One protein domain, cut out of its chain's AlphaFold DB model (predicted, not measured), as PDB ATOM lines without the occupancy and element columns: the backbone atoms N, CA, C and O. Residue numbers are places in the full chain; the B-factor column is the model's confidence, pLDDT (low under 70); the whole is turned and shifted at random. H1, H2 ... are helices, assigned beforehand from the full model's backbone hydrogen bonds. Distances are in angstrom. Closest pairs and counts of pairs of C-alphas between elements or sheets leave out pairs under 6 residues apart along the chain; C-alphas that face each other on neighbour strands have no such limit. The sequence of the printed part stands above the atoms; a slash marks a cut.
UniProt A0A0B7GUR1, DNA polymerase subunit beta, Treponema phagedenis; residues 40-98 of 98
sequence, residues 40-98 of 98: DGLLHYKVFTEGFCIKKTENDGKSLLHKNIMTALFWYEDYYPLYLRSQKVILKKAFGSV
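What this domain is: This is residues 40 to 98 of the 98 residues of the protein "DNA polymerase subunit beta" of Treponema phagedenis (UniProt A0A0B7GUR1). A short helix, H1, packs across the long helix H2, and H3 runs on from the far end of H2 to make a wide V with H1 on its inner side. Residues 57 to 63 and 90 to 96 stick out. The 59 printed residues hold three named helices, in the order H1, H2, H3, and no named strand; the class is all helix. The whole is only just loose, close to extended, with a radius of gyration of the C-alphas of 15.5 A and spans of 51 by 21 by 12 A.

How they stand to each other: H1, residues 41 to 49, touches H2, residues 60 to 78, with residues 68 to 76 of H2 alone. Their closest C-alphas, of Tyr 45 and Ala 72, are 4.6 A apart. They run opposite ways at a steep tilt of 60 degrees. H3, residues 80 to 95, and H2 meet only through their link. H1 and H3 are near each other, with 5 pairs of C-alphas within 10 A. In H1, H2 and H3 every O i to N i+4 pair is within hydrogen-bond range.

Where its parts are: H1 begins at C-alpha 41, (146.836, 96.812, 190.742), and is 12.3 A long. H2 is 27.3 A long. H3 is 22.1 A long and ends at C-alpha 95, (170.126, 100.139, 199.272).

The domain as a whole: The C-alphas farthest apart, of Glu 58 and Gly 96, are 51.2 A apart. The printed part has no cut. The link from H1 to H2 is short and that from H2 to H3 tight. Residues 57 and 98 have pLDDT under 70.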
ATOM      1  N   ASP A  40     145.370  93.545 187.342       91.56
ATOM      2  CA  ASP A  40     144.940  94.427 188.421       91.56
ATOM      3  C   ASP A  40     146.117  95.263 188.968       91.56
ATOM      4  O   ASP A  40     147.237  95.258 188.438       91.56
ATOM      5  N   GLY A  41     145.833  96.061 189.998       91.44
ATOM      6  CA  GLY A  41     146.836  96.812 190.742       91.44
ATOM      7  C   GLY A  41     147.658  97.788 189.892       91.44
ATOM      8  O   GLY A  41     147.132  98.509 189.046       91.44
ATOM      9  N   LEU A  42     148.975  97.809 190.129       91.81
ATOM     10  CA  LEU A  42     149.895  98.743 189.474       91.81
ATOM     11  C   LEU A  42     149.974  98.532 187.956       91.81
ATOM     12  O   LEU A  42     150.074  99.508 187.216       91.81
ATOM     13  N   LEU A  43     149.964  97.278 187.488       93.50
ATOM     14  CA  LEU A  43     150.059  96.981 186.058       93.50
ATOM     15  C   LEU A  43     148.813  97.484 185.328       93.50
ATOM     16  O   LEU A  43     148.932  98.155 184.305       93.50
ATOM     17  N   HIS A  44     147.633  97.215 185.892       95.38
ATOM     18  CA  HIS A  44     146.374  97.763 185.397       95.38
ATOM     19  C   HIS A  44     146.400  99.295 185.377       95.38
ATOM     20  O   HIS A  44     146.187  99.885 184.319       95.38
ATOM     21  N   TYR A  45     146.769  99.932 186.493       94.75
ATOM     22  CA  TYR A  45     146.893 101.389 186.575       94.75
ATOM     23  C   TYR A  45     147.765 101.958 185.448       94.75
ATOM     24  O   TYR A  45     147.296 102.816 184.703       94.75
ATOM     25  N   LYS A  46     148.985 101.436 185.267       93.75
ATOM     26  CA  LYS A  46     149.914 101.899 184.224       93.75
ATOM     27  C   LYS A  46     149.349 101.750 182.817       93.75
ATOM     28  O   LYS A  46     149.456 102.674 182.015       93.75
ATOM     29  N   VAL A  47     148.715 100.617 182.514       95.50
ATOM     30  CA  VAL A  47     148.099 100.385 181.198       95.50
ATOM     31  C   VAL A  47     147.074 101.471 180.864       95.50
ATOM     32  O   VAL A  47     147.025 101.926 179.722       95.50
ATOM     33  N   PHE A  48     146.271 101.908 181.837       94.44
ATOM     34  CA  PHE A  48     145.185 102.863 181.595       94.44
ATOM     35  C   PHE A  48     145.567 104.336 181.781       94.44
ATOM     36  O   PHE A  48     144.828 105.192 181.293       94.44
ATOM     37  N   THR A  49     146.686 104.650 182.439       91.50
ATOM     38  CA  THR A  49     147.160 106.037 182.606       91.50
ATOM     39  C   THR A  49     148.315 106.415 181.687       91.50
ATOM     40  O   THR A  49     148.396 107.570 181.271       91.50
ATOM     41  N   GLU A  50     149.186 105.466 181.341       92.38
ATOM     42  CA  GLU A  50     150.368 105.697 180.499       92.38
ATOM     43  C   GLU A  50     150.187 105.128 179.081       92.38
ATOM     44  O   GLU A  50     150.859 105.556 178.140       92.38
ATOM     45  N   GLY A  51     149.274 104.169 178.904       92.12
ATOM     46  CA  GLY A  51     149.031 103.514 177.623       92.12
ATOM     47  C   GLY A  51     148.268 104.375 176.613       92.12
ATOM     48  O   GLY A  51     147.449 105.229 176.953       92.12
ATOM     49  N   PHE A  52     148.488 104.091 175.326       91.75
ATOM     50  CA  PHE A  52     147.745 104.703 174.226       91.75
ATOM     51  C   PHE A  52     146.733 103.718 173.632       91.75
ATOM     52  O   PHE A  52     147.084 102.625 173.189       91.75
ATOM     53  N   CYS A  53     145.455 104.103 173.586       91.00
ATOM     54  CA  CYS A  53     144.407 103.248 173.036       91.00
ATOM     55  C   CYS A  53     144.421 103.256 171.498       91.00
ATOM     56  O   CYS A  53     144.007 104.232 170.876       91.00
ATOM     57  N   ILE A  54     144.787 102.124 170.892       89.38
ATOM     58  CA  ILE A  54     144.975 101.997 169.434       89.38
ATOM     59  C   ILE A  54     143.708 101.508 168.709       89.38
ATOM     60  O   ILE A  54     143.469 101.861 167.558       89.38
ATOM     61  N   LYS A  55     142.864 100.698 169.364       86.25
ATOM     62  CA  LYS A  55     141.669 100.105 168.740       86.25
ATOM     63  C   LYS A  55     140.526  99.947 169.737       86.25
ATOM     64  O   LYS A  55     140.736  99.498 170.858       86.25
ATOM     65  N   LYS A  56     139.306 100.273 169.300       80.75
ATOM     66  CA  LYS A  56     138.056 100.040 170.040       80.75
ATOM     67  C   LYS A  56     137.051  99.380 169.093       80.75
ATOM     68  O   LYS A  56     136.771  99.936 168.036       80.75
ATOM     69  N   THR A  57     136.521  98.211 169.443       67.06
ATOM     70  CA  THR A  57     135.360  97.607 168.764       67.06
ATOM     71  C   THR A  57     134.069  98.170 169.372       67.06
ATOM     72  O   THR A  57     134.006  98.414 170.578       67.06
ATOM     73  N   GLU A  58     133.075  98.485 168.536       71.88
ATOM     74  CA  GLU A  58     131.956  99.357 168.921       71.88
ATOM     75  C   GLU A  58     131.084  98.829 170.077       71.88
ATOM     76  O   GLU A  58     130.913  97.628 170.265       71.88
ATOM     77  N   ASN A  59     130.555  99.792 170.846       72.94
ATOM     78  CA  ASN A  59     129.756  99.712 172.079       72.94
ATOM     79  C   ASN A  59     130.364  98.918 173.248       72.94
ATOM     80  O   ASN A  59     130.651  99.526 174.285       72.94
ATOM     81  N   ASP A  60     130.650  97.627 173.091       75.31
ATOM     82  CA  ASP A  60     131.183  96.793 174.179       75.31
ATOM     83  C   ASP A  60     132.595  97.240 174.581       75.31
ATOM     84  O   ASP A  60     132.906  97.394 175.765       75.31
ATOM     85  N   GLY A  61     133.441  97.553 173.591       80.88
ATOM     86  CA  GLY A  61     134.805  98.024 173.835       80.88
ATOM     87  C   GLY A  61     134.854  99.401 174.503       80.88
ATOM     88  O   GLY A  61     135.752  99.665 175.301       80.88
ATOM     89  N   LYS A  62     133.872 100.277 174.235       84.94
ATOM     90  CA  LYS A  62     133.783 101.600 174.882       84.94
ATOM     91  C   LYS A  62     133.425 101.465 176.360       84.94
ATOM     92  O   LYS A  62     134.067 102.097 177.195       84.94
ATOM     93  N   SER A  63     132.434 100.626 176.669       88.44
ATOM     94  CA  SER A  63     132.022 100.352 178.047       88.44
ATOM     95  C   SER A  63     133.158  99.717 178.852       88.44
ATOM     96  O   SER A  63     133.492 100.193 179.940       88.44
ATOM     97  N   LEU A  64     133.831  98.710 178.279       88.88
ATOM     98  CA  LEU A  64     134.962  98.047 178.925       88.88
ATOM     99  C   LEU A  64     136.120  99.016 179.189       88.88
ATOM    100  O   LEU A  64     136.679  99.018 180.285       88.88
ATOM    101  N   LEU A  65     136.465  99.860 178.214       89.62
ATOM    102  CA  LEU A  65     137.511 100.863 178.388       89.62
ATOM    103  C   LEU A  65     137.154 101.855 179.499       89.62
ATOM    104  O   LEU A  65     137.979 102.112 180.369       89.62
ATOM    105  N   HIS A  66     135.924 102.378 179.502       90.75
ATOM    106  CA  HIS A  66     135.471 103.311 180.533       90.75
ATOM    107  C   HIS A  66     135.527 102.682 181.931       90.75
ATOM    108  O   HIS A  66     136.094 103.278 182.845       90.75
ATOM    109  N   LYS A  67     135.025 101.449 182.087       92.31
ATOM    110  CA  LYS A  67     135.090 100.705 183.354       92.31
ATOM    111  C   LYS A  67     136.528 100.575 183.866       92.31
ATOM    112  O   LYS A  67     136.783 100.775 185.053       92.31
ATOM    113  N   ASN A  68     137.461 100.234 182.982       93.94
ATOM    114  CA  ASN A  68     138.856 100.068 183.364       93.94
ATOM    115  C   ASN A  68     139.534 101.402 183.704       93.94
ATOM    116  O   ASN A  68     140.239 101.468 184.704       93.94
ATOM    117  N   ILE A  69     139.263 102.477 182.961       93.25
ATOM    118  CA  ILE A  69     139.767 103.815 183.308       93.25
ATOM    119  C   ILE A  69     139.291 104.220 184.707       93.25
ATOM    120  O   ILE A  69     140.104 104.629 185.531       93.25
ATOM    121  N   MET A  70     138.002 104.036 185.014       94.81
ATOM    122  CA  MET A  70     137.471 104.333 186.350       94.81
ATOM    123  C   MET A  70     138.145 103.492 187.438       94.81
ATOM    124  O   MET A  70     138.489 104.007 188.496       94.81
ATOM    125  N   THR A  71     138.393 102.210 187.165       94.31
ATOM    126  CA  THR A  71     139.092 101.317 188.105       94.31
ATOM    127  C   THR A  71     140.526 101.789 188.373       94.31
ATOM    128  O   THR A  71     140.963 101.797 189.521       94.31
ATOM    129  N   ALA A  72     141.241 102.240 187.339       94.38
ATOM    130  CA  ALA A  72     142.589 102.786 187.478       94.38
ATOM    131  C   ALA A  72     142.605 104.105 188.273       94.38
ATOM    132  O   ALA A  72     143.513 104.317 189.075       94.38
ATOM    133  N   LEU A  73     141.594 104.965 188.096       92.94
ATOM    134  CA  LEU A  73     141.442 106.199 188.876       92.94
ATOM    135  C   LEU A  73     141.218 105.907 190.364       92.94
ATOM    136  O   LEU A  73     141.928 106.463 191.196       92.94
ATOM    137  N   PHE A  74     140.321 104.979 190.707       92.38
ATOM    138  CA  PHE A  74     140.118 104.594 192.109       92.38
ATOM    139  C   PHE A  74     141.372 103.966 192.722       92.38
ATOM    140  O   PHE A  74     141.732 104.265 193.858       92.38
ATOM    141  N   TRP A  75     142.099 103.144 191.958       93.69
ATOM    142  CA  TRP A  75     143.372 102.604 192.431       93.69
ATOM    143  C   TRP A  75     144.404 103.707 192.704       93.69
ATOM    144  O   TRP A  75     145.137 103.643 193.695       93.69
ATOM    145  N   TYR A  76     144.450 104.734 191.853       89.81
ATOM    146  CA  TYR A  76     145.316 105.888 192.059       89.81
ATOM    147  C   TYR A  76     144.986 106.649 193.344       89.81
ATOM    148  O   TYR A  76     145.894 106.989 194.099       89.81
ATOM    149  N   GLU A  77     143.705 106.896 193.601       89.44
ATOM    150  CA  GLU A  77     143.263 107.638 194.784       89.44
ATOM    151  C   GLU A  77     143.533 106.857 196.078       89.44
ATOM    152  O   GLU A  77     144.131 107.397 197.013       89.44
ATOM    153  N   ASP A  78     143.178 105.572 196.107       90.06
ATOM    154  CA  ASP A  78     143.179 104.783 197.342       90.06
ATOM    155  C   ASP A  78     144.517 104.076 197.616       90.06
ATOM    156  O   ASP A  78     144.976 103.995 198.760       90.06
ATOM    157  N   TYR A  79     145.169 103.543 196.577       88.31
ATOM    158  CA  TYR A  79     146.273 102.587 196.733       88.31
ATOM    159  C   TYR A  79     147.635 103.134 196.310       88.31
ATOM    160  O   TYR A  79     148.658 102.727 196.877       88.31
ATOM    161  N   TYR A  80     147.695 104.073 195.367       87.00
ATOM    162  CA  TYR A  80     148.975 104.605 194.891       87.00
ATOM    163  C   TYR A  80     149.823 105.292 195.981       87.00
ATOM    164  O   TYR A  80     151.036 105.047 196.029       87.00
ATOM    165  N   PRO A  81     149.251 106.066 196.930       90.38
ATOM    166  CA  PRO A  81     150.028 106.636 198.032       90.38
ATOM    167  C   PRO A  81     150.679 105.564 198.921       90.38
ATOM    168  O   PRO A  81     151.836 105.701 199.339       90.38
ATOM    169  N   LEU A  82     149.958 104.467 199.182       91.12
ATOM    170  CA  LEU A  82     150.452 103.326 199.958       91.12
ATOM    171  C   LEU A  82     151.557 102.581 199.205       91.12
ATOM    172  O   LEU A  82     152.574 102.211 199.805       91.12
ATOM    173  N   TYR A  83     151.388 102.414 197.893       89.25
ATOM    174  CA  TYR A  83     152.398 101.836 197.014       89.25
ATOM    175  C   TYR A  83     153.707 102.643 197.057       89.25
ATOM    176  O   TYR A  83     154.762 102.077 197.353       89.25
ATOM    177  N   LEU A  84     153.652 103.970 196.880       90.19
ATOM    178  CA  LEU A  84     154.840 104.837 196.915       90.19
ATOM    179  C   LEU A  84     155.553 104.805 198.270       90.19
ATOM    180  O   LEU A  84     156.786 104.753 198.338       90.19
ATOM    181  N   ARG A  85     154.792 104.821 199.369       91.88
ATOM    182  CA  ARG A  85     155.364 104.707 200.716       91.88
ATOM    183  C   ARG A  85     156.085 103.373 200.899       91.88
ATOM    184  O   ARG A  85     157.204 103.355 201.408       91.88
ATOM    185  N   SER A  86     155.465 102.281 200.462       90.50
ATOM    186  CA  SER A  86     156.042 100.936 200.549       90.50
ATOM    187  C   SER A  86     157.312 100.818 199.709       90.50
ATOM    188  O   SER A  86     158.322 100.314 200.196       90.50
ATOM    189  N   GLN A  87     157.307 101.369 198.493       91.19
ATOM    190  CA  GLN A  87     158.476 101.396 197.619       91.19
ATOM    191  C   GLN A  87     159.658 102.121 198.279       91.19
ATOM    192  O   GLN A  87     160.758 101.574 198.321       91.19
ATOM    193  N   LYS A  88     159.435 103.305 198.868       92.62
ATOM    194  CA  LYS A  88     160.482 104.041 199.603       92.62
ATOM    195  C   LYS A  88     161.068 103.221 200.750       92.62
ATOM    196  O   LYS A  88     162.282 103.213 200.937       92.62
ATOM    197  N   VAL A  89     160.222 102.524 201.511       93.06
ATOM    198  CA  VAL A  89     160.671 101.662 202.617       93.06
ATOM    199  C   VAL A  89     161.524 100.504 202.099       93.06
ATOM    200  O   VAL A  89     162.591 100.245 202.655       93.06
ATOM    201  N   ILE A  90     161.086  99.832 201.031       92.62
ATOM    202  CA  ILE A  90     161.818  98.712 200.422       92.62
ATOM    203  C   ILE A  90     163.170  99.184 199.888       92.62
ATOM    204  O   ILE A  90     164.189  98.585 200.222       92.62
ATOM    205  N   LEU A  91     163.196 100.275 199.117       92.75
ATOM    206  CA  LEU A  91     164.431 100.828 198.560       92.75
ATOM    207  C   LEU A  91     165.402 101.246 199.664       92.75
ATOM    208  O   LEU A  91     166.572 100.879 199.610       92.75
ATOM    209  N   LYS A  92     164.903 101.915 200.712       93.56
ATOM    210  CA  LYS A  92     165.725 102.289 201.866       93.56
ATOM    211  C   LYS A  92     166.330 101.072 202.570       93.56
ATOM    212  O   LYS A  92     167.470 101.112 203.025       93.56
ATOM    213  N   LYS A  93     165.561  99.986 202.678       92.31
ATOM    214  CA  LYS A  93     166.021  98.736 203.291       92.31
ATOM    215  C   LYS A  93     167.038  98.003 202.412       92.31
ATOM    216  O   LYS A  93     167.973  97.422 202.950       92.31
ATOM    217  N   ALA A  94     166.844  98.011 201.097       92.38
ATOM    218  CA  ALA A  94     167.691  97.292 200.151       92.38
ATOM    219  C   ALA A  94     169.016  98.014 199.863       92.38
ATOM    220  O   ALA A  94     170.044  97.357 199.734       92.38
ATOM    221  N   PHE A  95     168.999  99.348 199.779       92.88
ATOM    222  CA  PHE A  95     170.126 100.139 199.272       92.88
ATOM    223  C   PHE A  95     170.682 101.169 200.272       92.88
ATOM    224  O   PHE A  95     171.630 101.878 199.949       92.88
ATOM    225  N   GLY A  96     170.138 101.253 201.492       83.50
ATOM    226  CA  GLY A  96     170.481 102.303 202.458       83.50
ATOM    227  C   GLY A  96     169.693 103.595 202.215       83.50
ATOM    228  O   GLY A  96     168.688 103.598 201.512       83.50
ATOM    229  N   SER A  97     170.085 104.712 202.832       70.50
ATOM    230  CA  SER A  97     169.427 106.004 202.589       70.50
ATOM    231  C   SER A  97     169.723 106.507 201.172       70.50
ATOM    232  O   SER A  97     170.785 107.085 200.948       70.50
ATOM    233  N   VAL A  98     168.786 106.255 200.253       58.09
ATOM    234  CA  VAL A  98     168.651 106.927 198.948       58.09
ATOM    235  C   VAL A  98     168.067 108.318 199.150       58.09
ATOM    236  O   VAL A  98     167.105 108.426 199.952       58.09
TER     237      VAL A  98